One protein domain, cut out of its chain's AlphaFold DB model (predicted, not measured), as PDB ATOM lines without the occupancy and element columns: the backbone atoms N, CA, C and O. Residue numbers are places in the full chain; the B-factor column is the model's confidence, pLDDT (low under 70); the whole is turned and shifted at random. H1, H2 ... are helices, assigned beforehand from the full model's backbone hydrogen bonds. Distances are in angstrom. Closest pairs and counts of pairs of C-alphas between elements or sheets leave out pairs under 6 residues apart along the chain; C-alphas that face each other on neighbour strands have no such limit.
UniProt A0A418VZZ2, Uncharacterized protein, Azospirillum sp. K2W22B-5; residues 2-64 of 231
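Overview. This is residues 2 to 64 of the 231 residues of an uncharacterized protein of Azospirillum sp. K2W22B-5 (UniProt A0A418VZZ2). One long helix, H2, makes a rod, and two shorter helices, H1 and H3, pack on it one after the other, H1 along its first half and H3 slanting across its second half. The chain goes along H1, turns sharply at one end of the rod, runs back along H2, turns again at the other end and comes back in H3. The printed part has 63 residues with three named helices in the order H1, H2, H3 and no named strand; the class is all helix. It is only just compact, close to loose, with a radius of gyration of the C-alphas of 12.6 A, and its spans are 41 by 17 by 16 A.

Along the chain. Find C-alpha 2 at (-25.022, 17.839, 25.637), where the printed part begins; from there H1 takes residues 2 to 16, Ala 2 to Leu 16, and measures 20.9 A from first to last C-alpha. Watch x, y and z fall together as you read along it, until C-alpha 16 stands at (-35.670, 4.718, 13.351). Residues 17 to 19 follow, and then H2 takes residues 20 to 41, Pro 20 to Glu 41; with 22 residues it is the longest helix, 31.0 A from first to last C-alpha. Look at C-alpha 20 at (-41.882, 5.080, 16.481) and then at C-alpha 41 at (-14.051, 7.049, 29.890): the main change is in x, with z rising too. Residues 42 to 47 come next, and H3 takes residues 48 to 62, Ala 48 to Phe 62, 21.6 A from first to last C-alpha. Find its last C-alpha, 62, at (-21.293, 3.071, 18.802); Gly 63 and Ala 64 follow it.

Arrangement. Start with H2, residues 20 to 41, which touches both H1 and H3, and take H1 and H2 first. The two touch, with 10 pairs of C-alphas within 8 A, and the closest C-alphas are those of Leu 16 and Ala 23, 5.0 A apart. H2 touches H1 with residues 22 to 31 alone. The two run opposite ways at a shallow tilt of 34 degrees, only just short of steep, and they form a helical hairpin; their centres are 10.4 A apart. Move on along H2 to residues 34 to 41, with which alone it touches H3. Here 8 pairs of C-alphas lie within 8 A, and the closest are those of Leu 38 and Leu 55, 6.2 A apart. H2 and H3 run opposite ways at a steep tilt of 49 degrees, with 14.8 A from centre to centre. Last, compare H1 with H3: they are close but not clearly touching, and their closest C-alphas, those of Leu 5 and Leu 55, are 7.7 A apart. These two run the same way at a shallow tilt of 15 degrees. Check the backbone O of residue i against the N of residue i+4 in H1, H2 and H3, and you will find every such pair within hydrogen-bond range.

Size, cuts and confidence. To measure the length of the rod, take the two C-alphas farthest apart, those of Phe 18 and Gly 46, at 41.4 A. The first and last printed C-alphas, those of Ala 2 and Ala 64, are 18.0 A apart. Read on from residue 2 to residue 64 and you will meet no cut. The link from H1 to H2, with 3 residues, is tight, and the link from H2 to H3, with 6 residues, is short. In the B-factor column the mean pLDDT of the printed part is 88.5; look there at residues 44 to 46, in the link from H2 to H3, where the model's confidence is under 70. The mean pLDDT is 92 in H1, 92 in H2 and 86 in H3.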
ATOM      1  N   ALA A   2     -23.618  18.271  25.786       74.50
ATOM      2  CA  ALA A   2     -25.022  17.839  25.637       74.50
ATOM      3  C   ALA A   2     -25.513  17.887  24.175       74.50
ATOM      4  O   ALA A   2     -26.006  16.890  23.665       74.50
ATOM      5  N   ASP A   3     -25.207  18.970  23.458       85.19
ATOM      6  CA  ASP A   3     -25.661  19.192  22.076       85.19
ATOM      7  C   ASP A   3     -25.214  18.101  21.082       85.19
ATOM      8  O   ASP A   3     -25.936  17.772  20.146       85.19
ATOM      9  N   ALA A   4     -24.019  17.522  21.258       88.19
ATOM     10  CA  ALA A   4     -23.505  16.483  20.358       88.19
ATOM     11  C   ALA A   4     -24.136  15.109  20.631       88.19
ATOM     12  O   ALA A   4     -24.307  14.315  19.704       88.19
ATOM     13  N   LEU A   5     -24.468  14.835  21.896       90.81
ATOM     14  CA  LEU A   5     -25.202  13.639  22.297       90.81
ATOM     15  C   LEU A   5     -26.653  13.728  21.817       90.81
ATOM     16  O   LEU A   5     -27.119  12.815  21.144       90.81
ATOM     17  N   GLU A   6     -27.322  14.852  22.080       93.31
ATOM     18  CA  GLU A   6     -28.685  15.123  21.608       93.31
ATOM     19  C   GLU A   6     -28.769  15.023  20.083       93.31
ATOM     20  O   GLU A   6     -29.574  14.255  19.569       93.31
ATOM     21  N   ALA A   7     -27.853  15.661  19.343       94.62
ATOM     22  CA  ALA A   7     -27.823  15.557  17.883       94.62
ATOM     23  C   ALA A   7     -27.623  14.116  17.378       94.62
ATOM     24  O   ALA A   7     -28.151  13.741  16.326       94.62
ATOM     25  N   TYR A   8     -26.853  13.292  18.100       94.81
ATOM     26  CA  TYR A   8     -26.685  11.879  17.763       94.81
ATOM     27  C   TYR A   8     -27.969  11.076  18.009       94.81
ATOM     28  O   TYR A   8     -28.363  10.281  17.151       94.81
ATOM     29  N   LEU A   9     -28.626  11.293  19.151       96.00
ATOM     30  CA  LEU A   9     -29.883  10.636  19.512       96.00
ATOM     31  C   LEU A   9     -31.028  11.061  18.585       96.00
ATOM     32  O   LEU A   9     -31.770  10.202  18.117       96.00
ATOM     33  N   ASP A  10     -31.101  12.337  18.207       96.00
ATOM     34  CA  ASP A  10     -32.052  12.853  17.218       96.00
ATOM     35  C   ASP A  10     -31.840  12.202  15.847       96.00
ATOM     36  O   ASP A  10     -32.787  11.748  15.199       96.00
ATOM     37  N   ALA A  11     -30.582  12.088  15.405       94.94
ATOM     38  CA  ALA A  11     -30.253  11.409  14.155       94.94
ATOM     39  C   ALA A  11     -30.608   9.911  14.196       94.94
ATOM     40  O   ALA A  11     -31.011   9.344  13.174       94.94
ATOM     41  N   LEU A  12     -30.471   9.262  15.357       95.25
ATOM     42  CA  LEU A  12     -30.893   7.878  15.570       95.25
ATOM     43  C   LEU A  12     -32.416   7.736  15.566       95.25
ATOM     44  O   LEU A  12     -32.930   6.846  14.884       95.25
ATOM     45  N   GLY A  13     -33.131   8.633  16.240       95.25
ATOM     46  CA  GLY A  13     -34.589   8.694  16.230       95.25
ATOM     47  C   GLY A  13     -35.140   8.871  14.814       95.25
ATOM     48  O   GLY A  13     -35.989   8.093  14.378       95.25
ATOM     49  N   GLU A  14     -34.590   9.809  14.039       93.25
ATOM     50  CA  GLU A  14     -34.995  10.019  12.643       93.25
ATOM     51  C   GLU A  14     -34.673   8.799  11.766       93.25
ATOM     52  O   GLU A  14     -35.477   8.412  10.910       93.25
ATOM     53  N   ALA A  15     -33.536   8.131  11.993       92.81
ATOM     54  CA  ALA A  15     -33.205   6.892  11.291       92.81
ATOM     55  C   ALA A  15     -34.170   5.741  11.641       92.81
ATOM     56  O   ALA A  15     -34.434   4.891  10.790       92.81
ATOM     57  N   LEU A  16     -34.729   5.727  12.854       93.69
ATOM     58  CA  LEU A  16     -35.670   4.718  13.351       93.69
ATOM     59  C   LEU A  16     -37.148   5.077  13.148       93.69
ATOM     60  O   LEU A  16     -38.014   4.265  13.468       93.69
ATOM     61  N   ARG A  17     -37.470   6.226  12.540       92.12
ATOM     62  CA  ARG A  17     -38.856   6.715  12.367       92.12
ATOM     63  C   ARG A  17     -39.825   5.746  11.680       92.12
ATOM     64  O   ARG A  17     -41.032   5.973  11.677       92.12
ATOM     65  N   PHE A  18     -39.310   4.706  11.020       86.62
ATOM     66  CA  PHE A  18     -40.129   3.651  10.425       86.62
ATOM     67  C   PHE A  18     -40.919   2.856  11.480       86.62
ATOM     68  O   PHE A  18     -41.936   2.250  11.142       86.62
ATOM     69  N   ASP A  19     -40.488   2.877  12.740       90.00
ATOM     70  CA  ASP A  19     -41.203   2.301  13.873       90.00
ATOM     71  C   ASP A  19     -41.032   3.214  15.106       90.00
ATOM     72  O   ASP A  19     -40.019   3.126  15.794       90.00
ATOM     73  N   PRO A  20     -42.000   4.110  15.390       89.38
ATOM     74  CA  PRO A  20     -41.882   5.080  16.481       89.38
ATOM     75  C   PRO A  20     -41.730   4.453  17.871       89.38
ATOM     76  O   PRO A  20     -40.982   4.968  18.692       89.38
ATOM     77  N   GLN A  21     -42.406   3.327  18.126       90.50
ATOM     78  CA  GLN A  21     -42.317   2.640  19.420       90.50
ATOM     79  C   GLN A  21     -40.946   1.989  19.608       90.50
ATOM     80  O   GLN A  21     -40.422   1.934  20.719       90.50
ATOM     81  N   LEU A  22     -40.368   1.470  18.524       91.06
ATOM     82  CA  LEU A  22     -38.994   0.992  18.530       91.06
ATOM     83  C   LEU A  22     -38.004   2.154  18.677       91.06
ATOM     84  O   LEU A  22     -37.036   2.009  19.415       91.06
ATOM     85  N   ALA A  23     -38.234   3.268  17.979       94.31
ATOM     86  CA  ALA A  23     -37.368   4.439  18.016       94.31
ATOM     87  C   ALA A  23     -37.194   4.951  19.446       94.31
ATOM     88  O   ALA A  23     -36.060   5.065  19.889       94.31
ATOM     89  N   GLU A  24     -38.296   5.153  20.172       94.44
ATOM     90  CA  GLU A  24     -38.290   5.564  21.583       94.44
ATOM     91  C   GLU A  24     -37.434   4.614  22.434       94.44
ATOM     92  O   GLU A  24     -36.428   5.018  23.004       94.44
ATOM     93  N   ARG A  25     -37.732   3.309  22.393       94.81
ATOM     94  CA  ARG A  25     -37.006   2.305  23.189       94.81
ATOM     95  C   ARG A  25     -35.518   2.218  22.869       94.81
ATOM     96  O   ARG A  25     -34.711   2.010  23.766       94.81
ATOM     97  N   VAL A  26     -35.155   2.277  21.589       95.06
ATOM     98  CA  VAL A  26     -33.754   2.150  21.167       95.06
ATOM     99  C   VAL A  26     -32.987   3.435  21.455       95.06
ATOM    100  O   VAL A  26     -31.817   3.351  21.811       95.06
ATOM    101  N   VAL A  27     -33.615   4.603  21.308       96.25
ATOM    102  CA  VAL A  27     -33.007   5.884  21.680       96.25
ATOM    103  C   VAL A  27     -32.740   5.921  23.181       96.25
ATOM    104  O   VAL A  27     -31.614   6.234  23.553       96.25
ATOM    105  N   ASP A  28     -33.703   5.514  24.010       96.06
ATOM    106  CA  ASP A  28     -33.539   5.450  25.467       96.06
ATOM    107  C   ASP A  28     -32.403   4.493  25.869       96.06
ATOM    108  O   ASP A  28     -31.481   4.881  26.582       96.06
ATOM    109  N   GLU A  29     -32.392   3.265  25.336       96.31
ATOM    110  CA  GLU A  29     -31.341   2.280  25.641       96.31
ATOM    111  C   GLU A  29     -29.950   2.760  25.185       96.31
ATOM    112  O   GLU A  29     -28.939   2.558  25.862       96.31
ATOM    113  N   VAL A  30     -29.874   3.404  24.016       95.19
ATOM    114  CA  VAL A  30     -28.610   3.952  23.511       95.19
ATOM    115  C   VAL A  30     -28.162   5.144  24.350       95.19
ATOM    116  O   VAL A  30     -26.968   5.238  24.623       95.19
ATOM    117  N   ALA A  31     -29.072   6.015  24.788       95.19
ATOM    118  CA  ALA A  31     -28.754   7.114  25.695       95.19
ATOM    119  C   ALA A  31     -28.155   6.581  27.007       95.19
ATOM    120  O   ALA A  31     -27.039   6.962  27.364       95.19
ATOM    121  N   ASP A  32     -28.805   5.595  27.632       95.25
ATOM    122  CA  ASP A  32     -28.333   4.956  28.865       95.25
ATOM    123  C   ASP A  32     -26.943   4.325  28.699       95.25
ATOM    124  O   ASP A  32     -26.055   4.460  29.553       95.25
ATOM    125  N   HIS A  33     -26.708   3.629  27.584       93.94
ATOM    126  CA  HIS A  33     -25.402   3.041  27.317       93.94
ATOM    127  C   HIS A  33     -24.320   4.081  27.006       93.94
ATOM    128  O   HIS A  33     -23.163   3.879  27.392       93.94
ATOM    129  N   LEU A  34     -24.660   5.166  26.305       92.31
ATOM    130  CA  LEU A  34     -23.736   6.264  26.028       92.31
ATOM    131  C   LEU A  34     -23.331   6.957  27.330       92.31
ATOM    132  O   LEU A  34     -22.135   7.175  27.534       92.31
ATOM    133  N   ASP A  35     -24.277   7.193  28.236       91.31
ATOM    134  CA  ASP A  35     -24.017   7.755  29.562       91.31
ATOM    135  C   ASP A  35     -23.113   6.839  30.393       91.31
ATOM    136  O   ASP A  35     -22.095   7.280  30.943       91.31
ATOM    137  N   CYS A  36     -23.402   5.534  30.419       91.31
ATOM    138  CA  CYS A  36     -22.559   4.554  31.107       91.31
ATOM    139  C   CYS A  36     -21.136   4.495  30.522       91.31
ATOM    140  O   CYS A  36     -20.149   4.430  31.265       91.31
ATOM    141  N   ALA A  37     -21.006   4.518  29.193       90.88
ATOM    142  CA  ALA A  37     -19.717   4.487  28.509       90.88
ATOM    143  C   ALA A  37     -18.919   5.781  28.732       90.88
ATOM    144  O   ALA A  37     -17.710   5.727  28.974       90.88
ATOM    145  N   LEU A  38     -19.587   6.935  28.713       90.38
ATOM    146  CA  LEU A  38     -18.976   8.233  28.980       90.38
ATOM    147  C   LEU A  38     -18.481   8.326  30.428       90.38
ATOM    148  O   LEU A  38     -17.348   8.754  30.659       90.38
ATOM    149  N   ALA A  39     -19.269   7.854  31.398       88.31
ATOM    150  CA  ALA A  39     -18.869   7.788  32.804       88.31
ATOM    151  C   ALA A  39     -17.657   6.862  33.038       88.31
ATOM    152  O   ALA A  39     -16.867   7.064  33.965       88.31
ATOM    153  N   ALA A  40     -17.483   5.831  32.206       87.56
ATOM    154  CA  ALA A  40     -16.310   4.964  32.252       87.56
ATOM    155  C   ALA A  40     -15.051   5.630  31.667       87.56
ATOM    156  O   ALA A  40     -13.979   5.491  32.249       87.56
ATOM    157  N   GLU A  41     -15.173   6.363  30.560       83.94
ATOM    158  CA  GLU A  41     -14.051   7.049  29.890       83.94
ATOM    159  C   GLU A  41     -13.574   8.301  30.637       83.94
ATOM    160  O   GLU A  41     -12.403   8.661  30.567       83.94
ATOM    161  N   THR A  42     -14.471   8.967  31.361       83.62
ATOM    162  CA  THR A  42     -14.165  10.202  32.102       83.62
ATOM    163  C   THR A  42     -13.696   9.950  33.536       83.62
ATOM    164  O   THR A  42     -13.316  10.892  34.234       83.62
ATOM    165  N   ARG A  43     -13.647   8.686  33.987       78.44
ATOM    166  CA  ARG A  43     -13.118   8.314  35.307       78.44
ATOM    167  C   ARG A  43     -11.627   8.674  35.402       78.44
ATOM    168  O   ARG A  43     -10.766   7.924  34.957       78.44
ATOM    169  N   GLY A  44     -11.338   9.830  36.003       66.38
ATOM    170  CA  GLY A  44      -9.984  10.373  36.169       66.38
ATOM    171  C   GLY A  44      -9.603  11.492  35.190       66.38
ATOM    172  O   GLY A  44      -8.470  11.965  35.243       66.38
ATOM    173  N   ALA A  45     -10.519  11.939  34.325       63.41
ATOM    174  CA  ALA A  45     -10.302  13.084  33.441       63.41
ATOM    175  C   ALA A  45     -10.470  14.404  34.219       63.41
ATOM    176  O   ALA A  45     -11.491  14.626  34.867       63.41
ATOM    177  N   GLY A  46      -9.452  15.267  34.184       59.88
ATOM    178  CA  GLY A  46      -9.390  16.485  35.002       59.88
ATOM    179  C   GLY A  46      -9.931  17.753  34.334       59.88
ATOM    180  O   GLY A  46     -10.032  18.776  35.009       59.88
ATOM    181  N   SER A  47     -10.258  17.728  33.033       73.81
ATOM    182  CA  SER A  47     -10.662  18.925  32.281       73.81
ATOM    183  C   SER A  47     -11.904  18.717  31.401       73.81
ATOM    184  O   SER A  47     -12.192  17.612  30.945       73.81
ATOM    185  N   ALA A  48     -12.630  19.805  31.120       70.81
ATOM    186  CA  ALA A  48     -13.818  19.789  30.259       70.81
ATOM    187  C   ALA A  48     -13.511  19.404  28.794       70.81
ATOM    188  O   ALA A  48     -14.344  18.783  28.138       70.81
ATOM    189  N   GLY A  49     -12.308  19.714  28.291       73.19
ATOM    190  CA  GLY A  49     -11.884  19.328  26.937       73.19
ATOM    191  C   GLY A  49     -11.699  17.816  26.777       73.19
ATOM    192  O   GLY A  49     -11.987  17.259  25.716       73.19
ATOM    193  N   ASP A  50     -11.307  17.127  27.851       79.38
ATOM    194  CA  ASP A  50     -11.171  15.667  27.855       79.38
ATOM    195  C   ASP A  50     -12.535  14.968  27.770       79.38
ATOM    196  O   ASP A  50     -12.645  13.905  27.153       79.38
ATOM    197  N   ALA A  51     -13.581  15.582  28.334       79.06
ATOM    198  CA  ALA A  51     -14.943  15.055  28.312       79.06
ATOM    199  C   ALA A  51     -15.572  15.112  26.908       79.06
ATOM    200  O   ALA A  51     -16.185  14.139  26.471       79.06
ATOM    201  N   GLU A  52     -15.366  16.196  26.153       84.69
ATOM    202  CA  GLU A  52     -15.863  16.287  24.771       84.69
ATOM    203  C   GLU A  52     -15.134  15.324  23.830       84.69
ATOM    204  O   GLU A  52     -15.762  14.644  23.014       84.69
ATOM    205  N   ALA A  53     -13.815  15.190  23.988       86.06
ATOM    206  CA  ALA A  53     -13.044  14.205  23.239       86.06
ATOM    207  C   ALA A  53     -13.451  12.762  23.602       86.06
ATOM    208  O   ALA A  53     -13.481  11.896  22.725       86.06
ATOM    209  N   ALA A  54     -13.773  12.493  24.873       87.62
ATOM    210  CA  ALA A  54     -14.306  11.204  25.313       87.62
ATOM    211  C   ALA A  54     -15.666  10.908  24.670       87.62
ATOM    212  O   ALA A  54     -15.831   9.834  24.094       87.62
ATOM    213  N   LEU A  55     -16.591  11.874  24.669       89.00
ATOM    214  CA  LEU A  55     -17.894  11.734  24.017       89.00
ATOM    215  C   LEU A  55     -17.748  11.401  22.527       89.00
ATOM    216  O   LEU A  55     -18.346  10.436  22.052       89.00
ATOM    217  N   ALA A  56     -16.893  12.126  21.800       88.62
ATOM    218  CA  ALA A  56     -16.650  11.858  20.383       88.62
ATOM    219  C   ALA A  56     -16.130  10.428  20.136       88.62
ATOM    220  O   ALA A  56     -16.571   9.756  19.201       88.62
ATOM    221  N   ARG A  57     -15.230   9.920  20.993       90.00
ATOM    222  CA  ARG A  57     -14.730   8.533  20.911       90.00
ATOM    223  C   ARG A  57     -15.805   7.498  21.233       90.00
ATOM    224  O   ARG A  57     -15.827   6.440  20.602       90.00
ATOM    225  N   VAL A  58     -16.663   7.769  22.215       91.62
ATOM    226  CA  VAL A  58     -17.772   6.882  22.599       91.62
ATOM    227  C   VAL A  58     -18.795   6.796  21.461       91.62
ATOM    228  O   VAL A  58     -19.105   5.691  21.015       91.62
ATOM    229  N   ILE A  59     -19.219   7.937  20.908       92.81
ATOM    230  CA  ILE A  59     -20.123   8.004  19.749       92.81
ATOM    231  C   ILE A  59     -19.519   7.272  18.542       92.81
ATOM    232  O   ILE A  59     -20.180   6.443  17.914       92.81
ATOM    233  N   ALA A  60     -18.237   7.505  18.241       91.12
ATOM    234  CA  ALA A  60     -17.556   6.834  17.133       91.12
ATOM    235  C   ALA A  60     -17.528   5.301  17.291       91.12
ATOM    236  O   ALA A  60     -17.588   4.575  16.296       91.12
ATOM    237  N   ARG A  61     -17.464   4.797  18.531       91.44
ATOM    238  CA  ARG A  61     -17.470   3.359  18.849       91.44
ATOM    239  C   ARG A  61     -18.851   2.730  18.691       91.44
ATOM    240  O   ARG A  61     -18.939   1.607  18.196       91.44
ATOM    241  N   PHE A  62     -19.903   3.454  19.069       90.19
ATOM    242  CA  PHE A  62     -21.293   3.071  18.802       90.19
ATOM    243  C   PHE A  62     -21.573   3.000  17.294       90.19
ATOM    244  O   PHE A  62     -22.191   2.054  16.797       90.19
ATOM    245  N   GLY A  63     -21.008   3.947  16.548       92.88
ATOM    246  CA  GLY A  63     -21.055   3.990  15.095       92.88
ATOM    247  C   GLY A  63     -22.239   4.788  14.556       92.88
ATOM    248  O   GLY A  63     -22.986   5.428  15.293       92.88
ATOM    249  N   ALA A  64     -22.384   4.778  13.230       92.56
ATOM    250  CA  ALA A  64     -23.369   5.603  12.540       92.56
ATOM    251  C   ALA A  64     -24.819   5.198  12.897       92.56
ATOM    252  O   ALA A  64     -25.134   4.003  12.816       92.56
TER     253      ALA A  64